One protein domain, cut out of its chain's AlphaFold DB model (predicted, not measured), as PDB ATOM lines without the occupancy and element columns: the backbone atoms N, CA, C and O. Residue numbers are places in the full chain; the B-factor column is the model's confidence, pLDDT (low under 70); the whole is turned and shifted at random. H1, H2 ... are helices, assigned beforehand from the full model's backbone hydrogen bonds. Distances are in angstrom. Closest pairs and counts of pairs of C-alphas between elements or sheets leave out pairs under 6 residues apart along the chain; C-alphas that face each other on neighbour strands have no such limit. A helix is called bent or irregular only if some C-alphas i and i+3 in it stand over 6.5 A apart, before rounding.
ATOM      1  N   ALA A  29       4.400 -16.605   0.394       90.69
ATOM      2  CA  ALA A  29       3.353 -17.487   0.902       90.69
ATOM      3  C   ALA A  29       2.140 -17.542  -0.044       90.69
ATOM      4  O   ALA A  29       1.707 -18.626  -0.451       90.69
ATOM      5  N   ALA A  30       1.621 -16.384  -0.465       91.12
ATOM      6  CA  ALA A  30       0.507 -16.318  -1.412       91.12
ATOM      7  C   ALA A  30       0.896 -16.881  -2.792       91.12
ATOM      8  O   ALA A  30       0.103 -17.570  -3.440       91.12
ATOM      9  N   ALA A  31       2.138 -16.656  -3.234       93.00
ATOM     10  CA  ALA A  31       2.647 -17.182  -4.494       93.00
ATOM     11  C   ALA A  31       2.775 -18.718  -4.488       93.00
ATOM     12  O   ALA A  31       2.550 -19.347  -5.527       93.00
ATOM     13  N   ILE A  32       3.105 -19.333  -3.348       93.69
ATOM     14  CA  ILE A  32       3.103 -20.793  -3.166       93.69
ATOM     15  C   ILE A  32       1.669 -21.331  -3.206       93.69
ATOM     16  O   ILE A  32       1.391 -22.229  -4.006       93.69
ATOM     17  N   ARG A  33       0.745 -20.754  -2.419       93.50
ATOM     18  CA  ARG A  33      -0.673 -21.170  -2.395       93.50
ATOM     19  C   ARG A  33      -1.304 -21.094  -3.785       93.50
ATOM     20  O   ARG A  33      -1.863 -22.075  -4.274       93.50
ATOM     21  N   GLY A  34      -1.134 -19.963  -4.467       95.31
ATOM     22  CA  GLY A  34      -1.654 -19.761  -5.817       95.31
ATOM     23  C   GLY A  34      -1.033 -20.697  -6.859       95.31
ATOM     24  O   GLY A  34      -1.711 -21.070  -7.818       95.31
ATOM     25  N   ALA A  35       0.237 -21.083  -6.696       96.56
ATOM     26  CA  ALA A  35       0.885 -22.044  -7.586       96.56
ATOM     27  C   ALA A  35       0.381 -23.474  -7.362       96.56
ATOM     28  O   ALA A  35       0.149 -24.180  -8.341       96.56
ATOM     29  N   LEU A  36       0.170 -23.889  -6.106       95.75
ATOM     30  CA  LEU A  36      -0.434 -25.188  -5.796       95.75
ATOM     31  C   LEU A  36      -1.850 -25.279  -6.360       95.75
ATOM     32  O   LEU A  36      -2.143 -26.236  -7.071       95.75
ATOM     33  N   ALA A  37      -2.689 -24.266  -6.127       95.69
ATOM     34  CA  ALA A  37      -4.057 -24.235  -6.641       95.69
ATOM     35  C   ALA A  37      -4.097 -24.355  -8.176       95.69
ATOM     36  O   ALA A  37      -4.826 -25.181  -8.721       95.69
ATOM     37  N   ALA A  38      -3.264 -23.588  -8.888       96.94
ATOM     38  CA  ALA A  38      -3.224 -23.633 -10.350       96.94
ATOM     39  C   ALA A  38      -2.619 -24.931 -10.914       96.94
ATOM     40  O   ALA A  38      -3.026 -25.380 -11.986       96.94
ATOM     41  N   ALA A  39      -1.656 -25.538 -10.215       95.75
ATOM     42  CA  ALA A  39      -1.061 -26.803 -10.634       95.75
ATOM     43  C   ALA A  39      -1.993 -28.000 -10.380       95.75
ATOM     44  O   ALA A  39      -2.069 -28.892 -11.224       95.75
ATOM     45  N   CYS A  40      -2.697 -28.008  -9.244       95.88
ATOM     46  CA  CYS A  40      -3.522 -29.128  -8.792       95.88
ATOM     47  C   CYS A  40      -4.946 -29.098  -9.361       95.88
ATOM     48  O   CYS A  40      -5.462 -30.152  -9.728       95.88
ATOM     49  N   GLY A  41      -5.556 -27.916  -9.500       95.75
ATOM     50  CA  GLY A  41      -6.971 -27.753  -9.862       95.75
ATOM     51  C   GLY A  41      -7.432 -28.537 -11.101       95.75
ATOM     52  O   GLY A  41      -8.427 -29.254 -11.012       95.75
ATOM     53  N   PRO A  42      -6.710 -28.501 -12.242       94.00
ATOM     54  CA  PRO A  42      -7.103 -29.273 -13.424       94.00
ATOM     55  C   PRO A  42      -7.140 -30.790 -13.191       94.00
ATOM     56  O   PRO A  42      -7.944 -31.498 -13.796       94.00
ATOM     57  N   LEU A  43      -6.262 -31.307 -12.326       91.69
ATOM     58  CA  LEU A  43      -6.237 -32.727 -11.991       91.69
ATOM     59  C   LEU A  43      -7.314 -33.084 -10.969       91.69
ATOM     60  O   LEU A  43      -7.906 -34.155 -11.075       91.69
ATOM     61  N   GLU A  44      -7.584 -32.200 -10.010       94.94
ATOM     62  CA  GLU A  44      -8.702 -32.362  -9.080       94.94
ATOM     63  C   GLU A  44     -10.027 -32.461  -9.843       94.94
ATOM     64  O   GLU A  44     -10.790 -33.396  -9.615       94.94
ATOM     65  N   GLU A  45     -10.253 -31.582 -10.824       94.38
ATOM     66  CA  GLU A  45     -11.429 -31.624 -11.700       94.38
ATOM     67  C   GLU A  45     -11.514 -32.944 -12.482       94.38
ATOM     68  O   GLU A  45     -12.546 -33.615 -12.462       94.38
ATOM     69  N   LEU A  46     -10.413 -33.362 -13.118       90.94
ATOM     70  CA  LEU A  46     -10.360 -34.607 -13.890       90.94
ATOM     71  C   LEU A  46     -10.606 -35.855 -13.026       90.94
ATOM     72  O   LEU A  46     -11.222 -36.817 -13.486       90.94
ATOM     73  N   ALA A  47     -10.104 -35.855 -11.791       90.00
ATOM     74  CA  ALA A  47     -10.220 -36.967 -10.854       90.00
ATOM     75  C   ALA A  47     -11.505 -36.922 -10.003       90.00
ATOM     76  O   ALA A  47     -11.740 -37.846  -9.223       90.00
ATOM     77  N   GLY A  48     -12.332 -35.879 -10.138       93.75
ATOM     78  CA  GLY A  48     -13.536 -35.687  -9.325       93.75
ATOM     79  C   GLY A  48     -13.241 -35.429  -7.842       93.75
ATOM     80  O   GLY A  48     -14.034 -35.814  -6.982       93.75
ATOM     81  N   LEU A  49     -12.092 -34.824  -7.534       94.88
ATOM     82  CA  LEU A  49     -11.684 -34.468  -6.177       94.88
ATOM     83  C   LEU A  49     -12.246 -33.095  -5.766       94.88
ATOM     84  O   LEU A  49     -12.423 -32.221  -6.619       94.88
ATOM     85  N   PRO A  50     -12.491 -32.861  -4.462       96.56
ATOM     86  CA  PRO A  50     -12.763 -31.521  -3.954       96.56
ATOM     87  C   PRO A  50     -11.635 -30.541  -4.300       96.56
ATOM     88  O   PRO A  50     -10.460 -30.895  -4.234       96.56
ATOM     89  N   ASN A  51     -12.001 -29.300  -4.624       94.75
ATOM     90  CA  ASN A  51     -11.041 -28.235  -4.919       94.75
ATOM     91  C   ASN A  51     -10.101 -28.002  -3.723       94.75
ATOM     92  O   ASN A  51     -10.567 -27.873  -2.591       94.75
ATOM     93  N   GLY A  52      -8.797 -27.949  -3.991       94.25
ATOM     94  CA  GLY A  52      -7.746 -27.634  -3.027       94.25
ATOM     95  C   GLY A  52      -7.195 -28.839  -2.264       94.25
ATOM     96  O   GLY A  52      -6.103 -28.741  -1.699       94.25
ATOM     97  N   VAL A  53      -7.884 -29.986  -2.279       96.75
ATOM     98  CA  VAL A  53      -7.502 -31.158  -1.473       96.75
ATOM     99  C   VAL A  53      -6.124 -31.707  -1.845       96.75
ATOM    100  O   VAL A  53      -5.381 -32.169  -0.981       96.75
ATOM    101  N   LEU A  54      -5.751 -31.649  -3.126       96.19
ATOM    102  CA  LEU A  54      -4.456 -32.130  -3.588       96.19
ATOM    103  C   LEU A  54      -3.352 -31.132  -3.226       96.19
ATOM    104  O   LEU A  54      -2.257 -31.548  -2.853       96.19
ATOM    105  N   GLY A  55      -3.642 -29.829  -3.263       95.94
ATOM    106  CA  GLY A  55      -2.728 -28.797  -2.769       95.94
ATOM    107  C   GLY A  55      -2.435 -28.946  -1.271       95.94
ATOM    108  O   GLY A  55      -1.274 -28.903  -0.860       95.94
ATOM    109  N   GLU A  56      -3.469 -29.196  -0.466       96.44
ATOM    110  CA  GLU A  56      -3.338 -29.489   0.967       96.44
ATOM    111  C   GLU A  56      -2.533 -30.770   1.217       96.44
ATOM    112  O   GLU A  56      -1.648 -30.788   2.077       96.44
ATOM    113  N   ALA A  57      -2.781 -31.825   0.435       96.88
ATOM    114  CA  ALA A  57      -2.017 -33.065   0.512       96.88
ATOM    115  C   ALA A  57      -0.533 -32.847   0.172       96.88
ATOM    116  O   ALA A  57       0.329 -33.339   0.898       96.88
ATOM    117  N   VAL A  58      -0.216 -32.071  -0.874       96.75
ATOM    118  CA  VAL A  58       1.170 -31.703  -1.216       96.75
ATOM    119  C   VAL A  58       1.841 -30.985  -0.048       96.75
ATOM    120  O   VAL A  58       2.969 -31.332   0.302       96.75
ATOM    121  N   ALA A  59       1.154 -30.037   0.592       94.56
ATOM    122  CA  ALA A  59       1.707 -29.318   1.735       94.56
ATOM    123  C   ALA A  59       1.944 -30.223   2.952       94.56
ATOM    124  O   ALA A  59       3.019 -30.192   3.554       94.56
ATOM    125  N   ALA A  60       0.973 -31.075   3.288       95.31
ATOM    126  CA  ALA A  60       1.085 -32.007   4.406       95.31
ATOM    127  C   ALA A  60       2.218 -33.026   4.195       95.31
ATOM    128  O   ALA A  60       3.037 -33.247   5.089       95.31
ATOM    129  N   VAL A  61       2.292 -33.621   3.001       96.38
ATOM    130  CA  VAL A  61       3.328 -34.596   2.636       96.38
ATOM    131  C   VAL A  61       4.701 -33.934   2.562       96.38
ATOM    132  O   VAL A  61       5.669 -34.501   3.070       96.38
ATOM    133  N   GLY A  62       4.802 -32.737   1.979       94.38
ATOM    134  CA  GLY A  62       6.039 -31.955   1.911       94.38
ATOM    135  C   GLY A  62       6.609 -31.665   3.293       94.38
ATOM    136  O   GLY A  62       7.755 -32.019   3.574       94.38
ATOM    137  N   GLN A  63       5.777 -31.132   4.187       92.94
ATOM    138  CA  GLN A  63       6.156 -30.844   5.567       92.94
ATOM    139  C   GLN A  63       6.585 -32.108   6.329       92.94
ATOM    140  O   GLN A  63       7.622 -32.101   6.995       92.94
ATOM    141  N   ALA A  64       5.816 -33.198   6.234       93.31
ATOM    142  CA  ALA A  64       6.139 -34.454   6.912       93.31
ATOM    143  C   ALA A  64       7.444 -35.071   6.385       93.31
ATOM    144  O   ALA A  64       8.279 -35.528   7.168       93.31
ATOM    145  N   SER A  65       7.647 -35.037   5.066       92.62
ATOM    146  CA  SER A  65       8.869 -35.528   4.423       92.62
ATOM    147  C   SER A  65      10.083 -34.702   4.841       92.62
ATOM    148  O   SER A  65      11.126 -35.268   5.145       92.62
ATOM    149  N   TRP A  66       9.943 -33.377   4.924       90.69
ATOM    150  CA  TRP A  66      11.002 -32.480   5.393       90.69
ATOM    151  C   TRP A  66      11.398 -32.751   6.845       90.69
ATOM    152  O   TRP A  66      12.580 -32.847   7.152       90.69
ATOM    153  N   GLN A  67      10.417 -32.944   7.732       89.56
ATOM    154  CA  GLN A  67      10.652 -33.246   9.149       89.56
ATOM    155  C   GLN A  67      11.303 -34.612   9.385       89.56
ATOM    156  O   GLN A  67      11.975 -34.802  10.396       89.56
ATOM    157  N   ALA A  68      11.087 -35.568   8.482       89.25
ATOM    158  CA  ALA A  68      11.715 -36.882   8.552       89.25
ATOM    159  C   ALA A  68      13.189 -36.870   8.105       89.25
ATOM    160  O   ALA A  68      13.914 -37.834   8.360       89.25
ATOM    161  N   LEU A  69      13.637 -35.805   7.435       85.75
ATOM    162  CA  LEU A  69      15.009 -35.640   6.965       85.75
ATOM    163  C   LEU A  69      15.849 -34.894   8.010       85.75
ATOM    164  O   LEU A  69      15.380 -33.957   8.653       85.75
ATOM    165  N   ASP A  70      17.130 -35.251   8.139       82.19
ATOM    166  CA  ASP A  70      18.080 -34.433   8.902       82.19
ATOM    167  C   ASP A  70      18.526 -33.226   8.063       82.19
ATOM    168  O   ASP A  70      19.546 -33.242   7.370       82.19
ATOM    169  N   VAL A  71      17.698 -32.185   8.090       79.06
ATOM    170  CA  VAL A  71      17.900 -30.910   7.381       79.06
ATOM    171  C   VAL A  71      18.296 -29.780   8.323       79.06
ATOM    172  O   VAL A  71      18.401 -28.632   7.896       79.06
ATOM    173  N   THR A  72      18.571 -30.086   9.595       72.50
ATOM    174  CA  THR A  72      18.856 -29.091  10.641       72.50
ATOM    175  C   THR A  72      20.002 -28.158  10.243       72.50
ATOM    176  O   THR A  72      19.927 -26.953  10.455       72.50
ATOM    177  N   GLY A  73      21.047 -28.687   9.599       74.56
ATOM    178  CA  GLY A  73      22.187 -27.894   9.121       74.56
ATOM    179  C   GLY A  73      21.931 -27.078   7.846       74.56
ATOM    180  O   GLY A  73      22.780 -26.266   7.484       74.56
ATOM    181  N   ILE A  74      20.801 -27.289   7.166       80.94
ATOM    182  CA  ILE A  74      20.404 -26.592   5.936       80.94
ATOM    183  C   ILE A  74      19.352 -25.526   6.257       80.94
ATOM    184  O   ILE A  74      19.572 -24.352   5.971       80.94
ATOM    185  N   ASP A  75      18.254 -25.921   6.901       77.62
ATOM    186  CA  ASP A  75      17.157 -25.034   7.305       77.62
ATOM    187  C   ASP A  75      17.654 -23.989   8.313       77.62
ATOM    188  O   ASP A  75      17.647 -22.791   8.032       77.62
ATOM    189  N   ALA A  76      18.232 -24.423   9.439       75.94
ATOM    190  CA  ALA A  76      18.644 -23.485  10.485       75.94
ATOM    191  C   ALA A  76      19.780 -22.550  10.045       75.94
ATOM    192  O   ALA A  76      19.927 -21.460  10.594       75.94
ATOM    193  N   ARG A  77      20.600 -22.976   9.072       83.88
ATOM    194  CA  ARG A  77      21.764 -22.212   8.612       83.88
ATOM    195  C   ARG A  77      21.453 -21.292   7.439       83.88
ATOM    196  O   ARG A  77      21.998 -20.196   7.389       83.88
ATOM    197  N   PHE A  78      20.635 -21.739   6.492       88.06
ATOM    198  CA  PHE A  78      20.406 -21.042   5.226       88.06
ATOM    199  C   PHE A  78      18.944 -20.665   5.000       88.06
ATOM    200  O   PHE A  78      18.654 -19.989   4.026       88.06
ATOM    201  N   GLY A  79      18.022 -21.091   5.863       87.62
ATOM    202  CA  GLY A  79      16.590 -20.836   5.722       87.62
ATOM    203  C   GLY A  79      15.963 -21.466   4.481       87.62
ATOM    204  O   GLY A  79      14.938 -20.969   4.031       87.62
ATOM    205  N   VAL A  80      16.581 -22.516   3.923       90.19
ATOM    206  CA  VAL A  80      16.012 -23.242   2.785       90.19
ATOM    207  C   VAL A  80      14.841 -24.091   3.255       90.19
ATOM    208  O   VAL A  80      14.980 -24.825   4.237       90.19
ATOM    209  N   THR A  81      13.722 -24.036   2.538       90.94
ATOM    210  CA  THR A  81      12.497 -24.749   2.923       90.94
ATOM    211  C   THR A  81      12.142 -25.895   1.972       90.94
ATOM    212  O   THR A  81      12.699 -26.046   0.875       90.94
ATOM    213  N   TRP A  82      11.188 -26.737   2.380       92.00
ATOM    214  CA  TRP A  82      10.702 -27.819   1.523       92.00
ATOM    215  C   TRP A  82       9.942 -27.285   0.307       92.00
ATOM    216  O   TRP A  82      10.031 -27.877  -0.768       92.00
ATOM    217  N   GLU A  83       9.252 -26.150   0.440       93.38
ATOM    218  CA  GLU A  83       8.534 -25.490  -0.647       93.38
ATOM    219  C   GLU A  83       9.499 -25.081  -1.760       93.38
ATOM    220  O   GLU A  83       9.236 -25.354  -2.931       93.38
ATOM    221  N   GLU A  84      10.653 -24.500  -1.417       92.19
ATOM    222  CA  GLU A  84      11.714 -24.191  -2.384       92.19
ATOM    223  C   GLU A  84      12.244 -25.455  -3.064       92.19
ATOM    224  O   GLU A  84      12.486 -25.472  -4.276       92.19
ATOM    225  N   CYS A  85      12.364 -26.550  -2.313       93.94
ATOM    226  CA  CYS A  85      12.811 -27.830  -2.849       93.94
ATOM    227  C   CYS A  85      11.859 -28.411  -3.906       93.94
ATOM    228  O   CYS A  85      12.324 -29.165  -4.767       93.94
ATOM    229  N   LEU A  86      10.574 -28.037  -3.902       94.56
ATOM    230  CA  LEU A  86       9.583 -28.521  -4.869       94.56
ATOM    231  C   LEU A  86       9.702 -27.904  -6.271       94.56
ATOM    232  O   LEU A  86       9.199 -28.488  -7.228       94.56
ATOM    233  N   TRP A  87      10.364 -26.753  -6.429       93.75
ATOM    234  CA  TRP A  87      10.425 -26.046  -7.723       93.75
ATOM    235  C   TRP A  87      11.797 -25.457  -8.078       93.75
ATOM    236  O   TRP A  87      12.073 -25.199  -9.261       93.75
ATOM    237  N   GLY A  88      12.640 -25.221  -7.070       92.44
ATOM    238  CA  GLY A  88      13.925 -24.547  -7.192       92.44
ATOM    239  C   GLY A  88      14.910 -25.325  -8.056       92.44
ATOM    240  O   GLY A  88      14.854 -26.557  -8.149       92.44
ATOM    241  N   ARG A  89      15.820 -24.613  -8.718       88.88
ATOM    242  CA  ARG A  89      16.988 -25.231  -9.352       88.88
ATOM    243  C   ARG A  89      18.172 -25.102  -8.400       88.88
ATOM    244  O   ARG A  89      18.506 -24.000  -7.993       88.88
ATOM    245  N   PHE A  90      18.780 -26.237  -8.068       91.25
ATOM    246  CA  PHE A  90      19.928 -26.335  -7.164       91.25
ATOM    247  C   PHE A  90      21.112 -26.910  -7.944       91.25
ATOM    248  O   PHE A  90      21.462 -28.088  -7.816       91.25
ATOM    249  N   GLY A  91      21.634 -26.095  -8.853       87.81
ATOM    250  CA  GLY A  91      22.769 -26.394  -9.710       87.81
ATOM    251  C   GLY A  91      24.113 -26.224  -8.989       87.81
ATOM    252  O   GLY A  91      24.179 -26.259  -7.756       87.81
ATOM    253  N   PRO A  92      25.217 -26.084  -9.746       88.62
ATOM    254  CA  PRO A  92      26.566 -26.094  -9.184       88.62
ATOM    255  C   PRO A  92      26.824 -25.007  -8.137       88.62
ATOM    256  O   PRO A  92      27.544 -25.265  -7.176       88.62
ATOM    257  N   ALA A  93      26.235 -23.815  -8.287       86.62
ATOM    258  CA  ALA A  93      26.431 -22.724  -7.334       86.62
ATOM    259  C   ALA A  93      25.798 -23.062  -5.979       86.62
ATOM    260  O   ALA A  93      26.476 -23.011  -4.954       86.62
ATOM    261  N   SER A  94      24.539 -23.514  -5.974       87.62
ATOM    262  CA  SER A  94      23.895 -23.969  -4.739       87.62
ATOM    263  C   SER A  94      24.563 -25.208  -4.145       87.62
ATOM    264  O   SER A  94      24.671 -25.310  -2.928       87.62
ATOM    265  N   GLN A  95      25.064 -26.131  -4.969       86.56
ATOM    266  CA  GLN A  95      25.776 -27.326  -4.498       86.56
ATOM    267  C   GLN A  95      27.160 -27.013  -3.919       86.56
ATOM    268  O   GLN A  95      27.601 -27.694  -3.000       86.56
ATOM    269  N   ALA A  96      27.846 -25.974  -4.397       86.25
ATOM    270  CA  ALA A  96      29.109 -25.542  -3.799       86.25
ATOM    271  C   ALA A  96      28.927 -25.071  -2.344       86.25
ATOM    272  O   ALA A  96      29.841 -25.192  -1.532       86.25
ATOM    273  N   GLN A  97      27.738 -24.562  -2.019       85.81
ATOM    274  CA  GLN A  97      27.392 -23.997  -0.713       85.81
ATOM    275  C   GLN A  97      26.680 -25.027   0.175       85.81
ATOM    276  O   GLN A  97      26.933 -25.114   1.376       85.81
ATOM    277  N   ILE A  98      25.802 -25.834  -0.432       87.25
ATOM    278  CA  ILE A  98      24.955 -26.838   0.217       87.25
ATOM    279  C   ILE A  98      25.001 -28.144  -0.610       87.25
ATOM    280  O   ILE A  98      24.069 -28.439  -1.365       87.25
ATOM    281  N   PRO A  99      26.074 -28.954  -0.495       85.38
ATOM    282  CA  PRO A  99      26.346 -30.070  -1.414       85.38
ATOM    283  C   PRO A  99      25.224 -31.099  -1.568       85.38
ATOM    284  O   PRO A  99      25.010 -31.634  -2.654       85.38
ATOM    285  N   THR A 100      24.479 -31.376  -0.499       84.31
ATOM    286  CA  THR A 100      23.417 -32.391  -0.497       84.31
ATOM    287  C   THR A 100      22.083 -31.882  -1.044       84.31
ATOM    288  O   THR A 100      21.225 -32.695  -1.390       84.31
ATOM    289  N   LEU A 101      21.899 -30.564  -1.169       85.38
ATOM    290  CA  LEU A 101      20.593 -29.962  -1.443       85.38
ATOM    291  C   LEU A 101      20.043 -30.327  -2.823       85.38
ATOM    292  O   LEU A 101      18.850 -30.576  -2.956       85.38
ATOM    293  N   GLY A 102      20.900 -30.424  -3.844       85.25
ATOM    294  CA  GLY A 102      20.461 -30.780  -5.196       85.25
ATOM    295  C   GLY A 102      19.830 -32.171  -5.272       85.25
ATOM    296  O   GLY A 102      18.709 -32.322  -5.756       85.25
ATOM    297  N   ALA A 103      20.525 -33.185  -4.748       86.25
ATOM    298  CA  ALA A 103      20.017 -34.555  -4.717       86.25
ATOM    299  C   ALA A 103      18.780 -34.677  -3.812       86.25
ATOM    300  O   ALA A 103      17.792 -35.304  -4.205       86.25
ATOM    301  N   LEU A 104      18.811 -34.025  -2.644       88.50
ATOM    302  CA  LEU A 104      17.695 -33.977  -1.702       88.50
ATOM    303  C   LEU A 104      16.437 -33.396  -2.356       88.50
ATOM    304  O   LEU A 104      15.378 -34.013  -2.298       88.50
ATOM    305  N   ALA A 105      16.550 -32.245  -3.020       90.69
ATOM    306  CA  ALA A 105      15.417 -31.547  -3.611       90.69
ATOM    307  C   ALA A 105      14.782 -32.325  -4.773       90.69
ATOM    308  O   ALA A 105      13.561 -32.313  -4.918       90.69
ATOM    309  N   VAL A 106      15.585 -33.016  -5.593       88.38
ATOM    310  CA  VAL A 106      15.078 -33.879  -6.678       88.38
ATOM    311  C   VAL A 106      14.337 -35.094  -6.120       88.38
ATOM    312  O   VAL A 106      13.275 -35.449  -6.630       88.38
ATOM    313  N   MET A 107      14.882 -35.732  -5.083       89.62
ATOM    314  CA  MET A 107      14.220 -36.850  -4.411       89.62
ATOM    315  C   MET A 107      12.906 -36.393  -3.768       89.62
ATOM    316  O   MET A 107      11.856 -36.968  -4.047       89.62
ATOM    317  N   LEU A 108      12.968 -35.324  -2.969       92.19
ATOM    318  CA  LEU A 108      11.836 -34.791  -2.223       92.19
ATOM    319  C   LEU A 108      10.696 -34.394  -3.159       92.19
ATOM    320  O   LEU A 108       9.578 -34.856  -2.965       92.19
ATOM    321  N   ARG A 109      10.956 -33.600  -4.206       92.25
ATOM    322  CA  ARG A 109       9.877 -33.134  -5.092       92.25
ATOM    323  C   ARG A 109       9.150 -34.281  -5.789       92.25
ATOM    324  O   ARG A 109       7.924 -34.297  -5.811       92.25
ATOM    325  N   ARG A 110       9.888 -35.282  -6.286       88.19
ATOM    326  CA  ARG A 110       9.300 -36.452  -6.957       88.19
ATOM    327  C   ARG A 110       8.431 -37.261  -6.004       88.19
ATOM    328  O   ARG A 110       7.348 -37.705  -6.386       88.19
ATOM    329  N   GLN A 111       8.915 -37.446  -4.778       92.00
ATOM    330  CA  GLN A 111       8.197 -38.181  -3.751       92.00
ATOM    331  C   GLN A 111       6.933 -37.435  -3.315       92.00
ATOM    332  O   GLN A 111       5.853 -38.011  -3.357       92.00
ATOM    333  N   VAL A 112       7.040 -36.143  -2.999       96.19
ATOM    334  CA  VAL A 112       5.929 -35.346  -2.457       96.19
ATOM    335  C   VAL A 112       4.719 -35.328  -3.389       96.19
ATOM    336  O   VAL A 112       3.612 -35.612  -2.941       96.19
ATOM    337  N   PHE A 113       4.901 -35.060  -4.687       95.06
ATOM    338  CA  PHE A 113       3.769 -35.042  -5.624       95.06
ATOM    339  C   PHE A 113       3.149 -36.431  -5.838       95.06
ATOM    340  O   PHE A 113       1.933 -36.548  -5.993       95.06
ATOM    341  N   THR A 114       3.960 -37.491  -5.821       93.75
ATOM    342  CA  THR A 114       3.482 -38.876  -5.976       93.75
ATOM    343  C   THR A 114       2.702 -39.345  -4.744       93.75
ATOM    344  O   THR A 114       1.623 -39.937  -4.859       93.75
ATOM    345  N   ASP A 115       3.223 -39.050  -3.558       95.38
ATOM    346  CA  ASP A 115       2.630 -39.446  -2.285       95.38
ATOM    347  C   ASP A 115       1.363 -38.626  -1.996       95.38
ATOM    348  O   ASP A 115       0.376 -39.186  -1.521       95.38
ATOM    349  N   ALA A 116       1.323 -37.344  -2.379       96.50
ATOM    350  CA  ALA A 116       0.117 -36.517  -2.289       96.50
ATOM    351  C   ALA A 116      -1.030 -37.063  -3.156       96.50
ATOM    352  O   ALA A 116      -2.159 -37.183  -2.683       96.50
ATOM    353  N   LEU A 117      -0.742 -37.484  -4.394       94.81
ATOM    354  CA  LEU A 117      -1.736 -38.147  -5.244       94.81
ATOM    355  C   LEU A 117      -2.270 -39.431  -4.610       94.81
ATOM    356  O   LEU A 117      -3.481 -39.657  -4.568       94.81
ATOM    357  N   THR A 118      -1.365 -40.245  -4.068       94.94
ATOM    358  CA  THR A 118      -1.723 -41.489  -3.383       94.94
ATOM    359  C   THR A 118      -2.597 -41.219  -2.156       94.94
ATOM    360  O   THR A 118      -3.584 -41.928  -1.949       94.94
ATOM    361  N   ALA A 119      -2.289 -40.174  -1.382       95.50
ATOM    362  CA  ALA A 119      -3.070 -39.749  -0.223       95.50
ATOM    363  C   ALA A 119      -4.491 -39.295  -0.604       95.50
ATOM    364  O   ALA A 119      -5.434 -39.558   0.141       95.50
ATOM    365  N   CYS A 120      -4.671 -38.705  -1.789       95.44
ATOM    366  CA  CYS A 120      -5.985 -38.362  -2.344       95.44
ATOM    367  C   CYS A 120      -6.706 -39.545  -3.022       95.44
ATOM    368  O   CYS A 120      -7.756 -39.359  -3.630       95.44
ATOM    369  N   GLY A 121      -6.159 -40.766  -2.957       93.50
ATOM    370  CA  GLY A 121      -6.744 -41.953  -3.590       93.50
ATOM    371  C   GLY A 121      -6.508 -42.049  -5.103       93.50
ATOM    372  O   GLY A 121      -7.066 -42.933  -5.757       93.50
ATOM    373  N   VAL A 122      -5.658 -41.189  -5.669       90.19
ATOM    374  CA  VAL A 122      -5.334 -41.160  -7.097       90.19
ATOM    375  C   VAL A 122      -4.057 -41.960  -7.350       90.19
ATOM    376  O   VAL A 122      -2.943 -41.501  -7.111       90.19
ATOM    377  N   ARG A 123      -4.197 -43.176  -7.887       85.00
ATOM    378  CA  ARG A 123      -3.055 -43.975  -8.362       85.00
ATOM    379  C   ARG A 123      -2.738 -43.604  -9.803       85.00
ATOM    380  O   ARG A 123      -3.358 -44.128 -10.724       85.00
ATOM    381  N   SER A 124      -1.796 -42.688  -9.993       80.06
ATOM    382  CA  SER A 124      -1.520 -42.099 -11.301       80.06
ATOM    383  C   SER A 124      -0.027 -41.827 -11.519       80.06
ATOM    384  O   SER A 124       0.648 -41.413 -10.578       80.06
ATOM    385  N   PRO A 125       0.505 -41.989 -12.750       82.25
ATOM    386  CA  PRO A 125       1.874 -41.586 -13.084       82.25
ATOM    387  C   PRO A 125       2.052 -40.057 -13.201       82.25
ATOM    388  O   PRO A 125       3.128 -39.593 -13.571       82.25
ATOM    389  N   LEU A 126       1.018 -39.259 -12.902       85.44
ATOM    390  CA  LEU A 126       1.000 -37.804 -13.101       85.44
ATOM    391  C   LEU A 126       1.834 -36.991 -12.094       85.44
ATOM    392  O   LEU A 126       1.900 -35.772 -12.224       85.44
ATOM    393  N   GLY A 127       2.512 -37.619 -11.126       88.31
ATOM    394  CA  GLY A 127       3.347 -36.905 -10.147       88.31
ATOM    395  C   GLY A 127       4.405 -36.000 -10.796       88.31
ATOM    396  O   GLY A 127       4.569 -34.851 -10.395       88.31
ATOM    397  N   GLY A 128       5.056 -36.470 -11.867       89.38
ATOM    398  CA  GLY A 128       6.022 -35.659 -12.620       89.38
ATOM    399  C   GLY A 128       5.387 -34.511 -13.417       89.38
ATOM    400  O   GLY A 128       6.014 -33.470 -13.606       89.38
ATOM    401  N   GLU A 129       4.135 -34.661 -13.858       90.06
ATOM    402  CA  GLU A 129       3.407 -33.573 -14.519       90.06
ATOM    403  C   GLU A 129       3.014 -32.484 -13.513       90.06
ATOM    404  O   GLU A 129       3.174 -31.298 -13.806       90.06
ATOM    405  N   LEU A 130       2.562 -32.869 -12.315       92.94
ATOM    406  CA  LEU A 130       2.285 -31.929 -11.228       92.94
ATOM    407  C   LEU A 130       3.536 -31.171 -10.797       92.94
ATOM    408  O   LEU A 130       3.473 -29.954 -10.648       92.94
ATOM    409  N   GLU A 131       4.671 -31.862 -10.668       93.31
ATOM    410  CA  GLU A 131       5.967 -31.238 -10.389       93.31
ATOM    411  C   GLU A 131       6.282 -30.141 -11.417       93.31
ATOM    412  O   GLU A 131       6.544 -28.990 -11.054       93.31
ATOM    413  N   ALA A 132       6.200 -30.470 -12.709       93.38
ATOM    414  CA  ALA A 132       6.484 -29.529 -13.788       93.38
ATOM    415  C   ALA A 132       5.497 -28.346 -13.810       93.38
ATOM    416  O   ALA A 132       5.911 -27.194 -13.976       93.38
ATOM    417  N   ARG A 133       4.197 -28.609 -13.609       95.00
ATOM    418  CA  ARG A 133       3.159 -27.570 -13.539       95.00
ATOM    419  C   ARG A 133       3.372 -26.651 -12.346       95.00
ATOM    420  O   ARG A 133       3.379 -25.439 -12.532       95.00
ATOM    421  N   PHE A 134       3.617 -27.195 -11.156       95.88
ATOM    422  CA  PHE A 134       3.901 -26.401  -9.964       95.88
ATOM    423  C   PHE A 134       5.132 -25.515 -10.169       95.88
ATOM    424  O   PHE A 134       5.075 -24.310  -9.931       95.88
ATOM    425  N   ALA A 135       6.218 -26.071 -10.708       94.75
ATOM    426  CA  ALA A 135       7.436 -25.322 -10.988       94.75
ATOM    427  C   ALA A 135       7.240 -24.187 -12.015       94.75
ATOM    428  O   ALA A 135       7.877 -23.134 -11.898       94.75
ATOM    429  N   MET A 136       6.372 -24.383 -13.012       95.44
ATOM    430  CA  MET A 136       5.973 -23.347 -13.969       95.44
ATOM    431  C   MET A 136       5.097 -22.275 -13.303       95.44
ATOM    432  O   MET A 136       5.350 -21.082 -13.469       95.44
ATOM    433  N   GLU A 137       4.077 -22.680 -12.549       96.38
ATOM    434  CA  GLU A 137       3.140 -21.768 -11.890       96.38
ATOM    435  C   GLU A 137       3.822 -20.923 -10.801       96.38
ATOM    436  O   GLU A 137       3.499 -19.742 -10.661       96.38
ATOM    437  N   ARG A 138       4.825 -21.472 -10.099       94.50
ATOM    438  CA  ARG A 138       5.688 -20.719  -9.173       94.50
ATOM    439  C   ARG A 138       6.410 -19.575  -9.878       94.50
ATOM    440  O   ARG A 138       6.316 -18.434  -9.441       94.50
ATOM    441  N   ARG A 139       7.047 -19.855 -11.019       93.56
ATOM    442  CA  ARG A 139       7.824 -18.859 -11.783       93.56
ATOM    443  C   ARG A 139       6.984 -17.714 -12.342       93.56
ATOM    444  O   ARG A 139       7.498 -16.613 -12.498       93.56
ATOM    445  N   LYS A 140       5.694 -17.943 -12.599       94.12
ATOM    446  CA  LYS A 140       4.747 -16.892 -13.020       94.12
ATOM    447  C   LYS A 140       4.347 -15.942 -11.885       94.12
ATOM    448  O   LYS A 140       3.764 -14.900 -12.159       94.12
ATOM    449  N   ARG A 141       4.603 -16.314 -10.626       94.25
ATOM    450  CA  ARG A 141       4.110 -15.617  -9.426       94.25
ATOM    451  C   ARG A 141       5.204 -14.899  -8.640       94.25
ATOM    452  O   ARG A 141       4.960 -14.479  -7.516       94.25
TER     453      ARG A 141
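What this domain is: This is residues 29 to 141 of the 371 residues of the protein "2-haloalkanoic acid dehalogenase" of Vulgatibacter incomptus (UniProt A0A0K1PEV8). Four longer helices, H1, H2, H6 and H7, pack in a ring of contacts, H1 on H2, H2 on H6, H6 on H7 and H7 on H1, and short H4 sits near the middle on H2 and H6. H6 is the hub, touching four helices; short H3 and H5 lie at one end of the long axis, apart from each other. The printed part has 113 residues with seven named helices, H1 to H7 in chain order, and no named strand, so its class is all helix; the helix packing is mostly crossed, no touching pair with a tilt being shallow. It is compact, with a radius of gyration of the C-alphas of 13.9 A, and only just elongated, spanning 43 by 29 by 23 A.

How they stand to each other: Start at H1, residues 29 to 47, which is irregular, with C-alphas 39 and 42 7.1 A apart, and has a kink of 34 degrees near residue 41. Residues 53 to 55 alone of H2, residues 53 to 68, touch H1; the closest C-alphas, Leu 36 and Gly 55, are 5.2 A apart, at a steep tilt of 58 degrees, opposite ways. H3, residues 72 to 78, touches no helix. H4, residues 82 to 85, touches H2, with the closest C-alphas, Trp 66 and Trp 82, at 6.1 A. H5, residues 92 to 97, and H6, residues 101 to 119, touch only at the corner, Gln 95 to Gly 102 being closest at 6.4 A between C-alphas. H6 touches H2, closest C-alphas Ala 57 and Ala 116 at 4.9 A, at a steep tilt of 45 degrees, opposite ways. H6 also touches H4, closest C-alphas Cys 85 and Ala 105 at 4.6 A. H7, residues 127 to 139, touches H6, closest C-alphas Thr 114 and Gly 127 at 4.6 A, at a steep tilt of 64 degrees. H7 touches H1 too, closest C-alphas Ala 35 and Glu 137 at 4.9 A, at 37 degrees, only just steep. Every O i to N i+4 pair is within hydrogen-bond range in H2, H6 and H7, against 13 of 15 in H1, 2 of 3 in H3 and 1 of 2 in H5; H4 is too short for such a pair.

Where its parts are: Find C-alpha 29 at (3.353, -17.487, 0.902); H1 runs 26.5 A from there. H2 measures 22.4 A. H6 starts at C-alpha 101, (20.593, -29.962, -1.443), and runs 25.6 A. H7 runs 18.7 A to C-alpha 139 at (7.824, -18.859, -11.783).

The domain as a whole: The C-alphas farthest apart, Gly 48 and Ala 96, are 44.2 A apart. The printed part has no cut, no link is long, and no printed residue is under 70 in pLDDT.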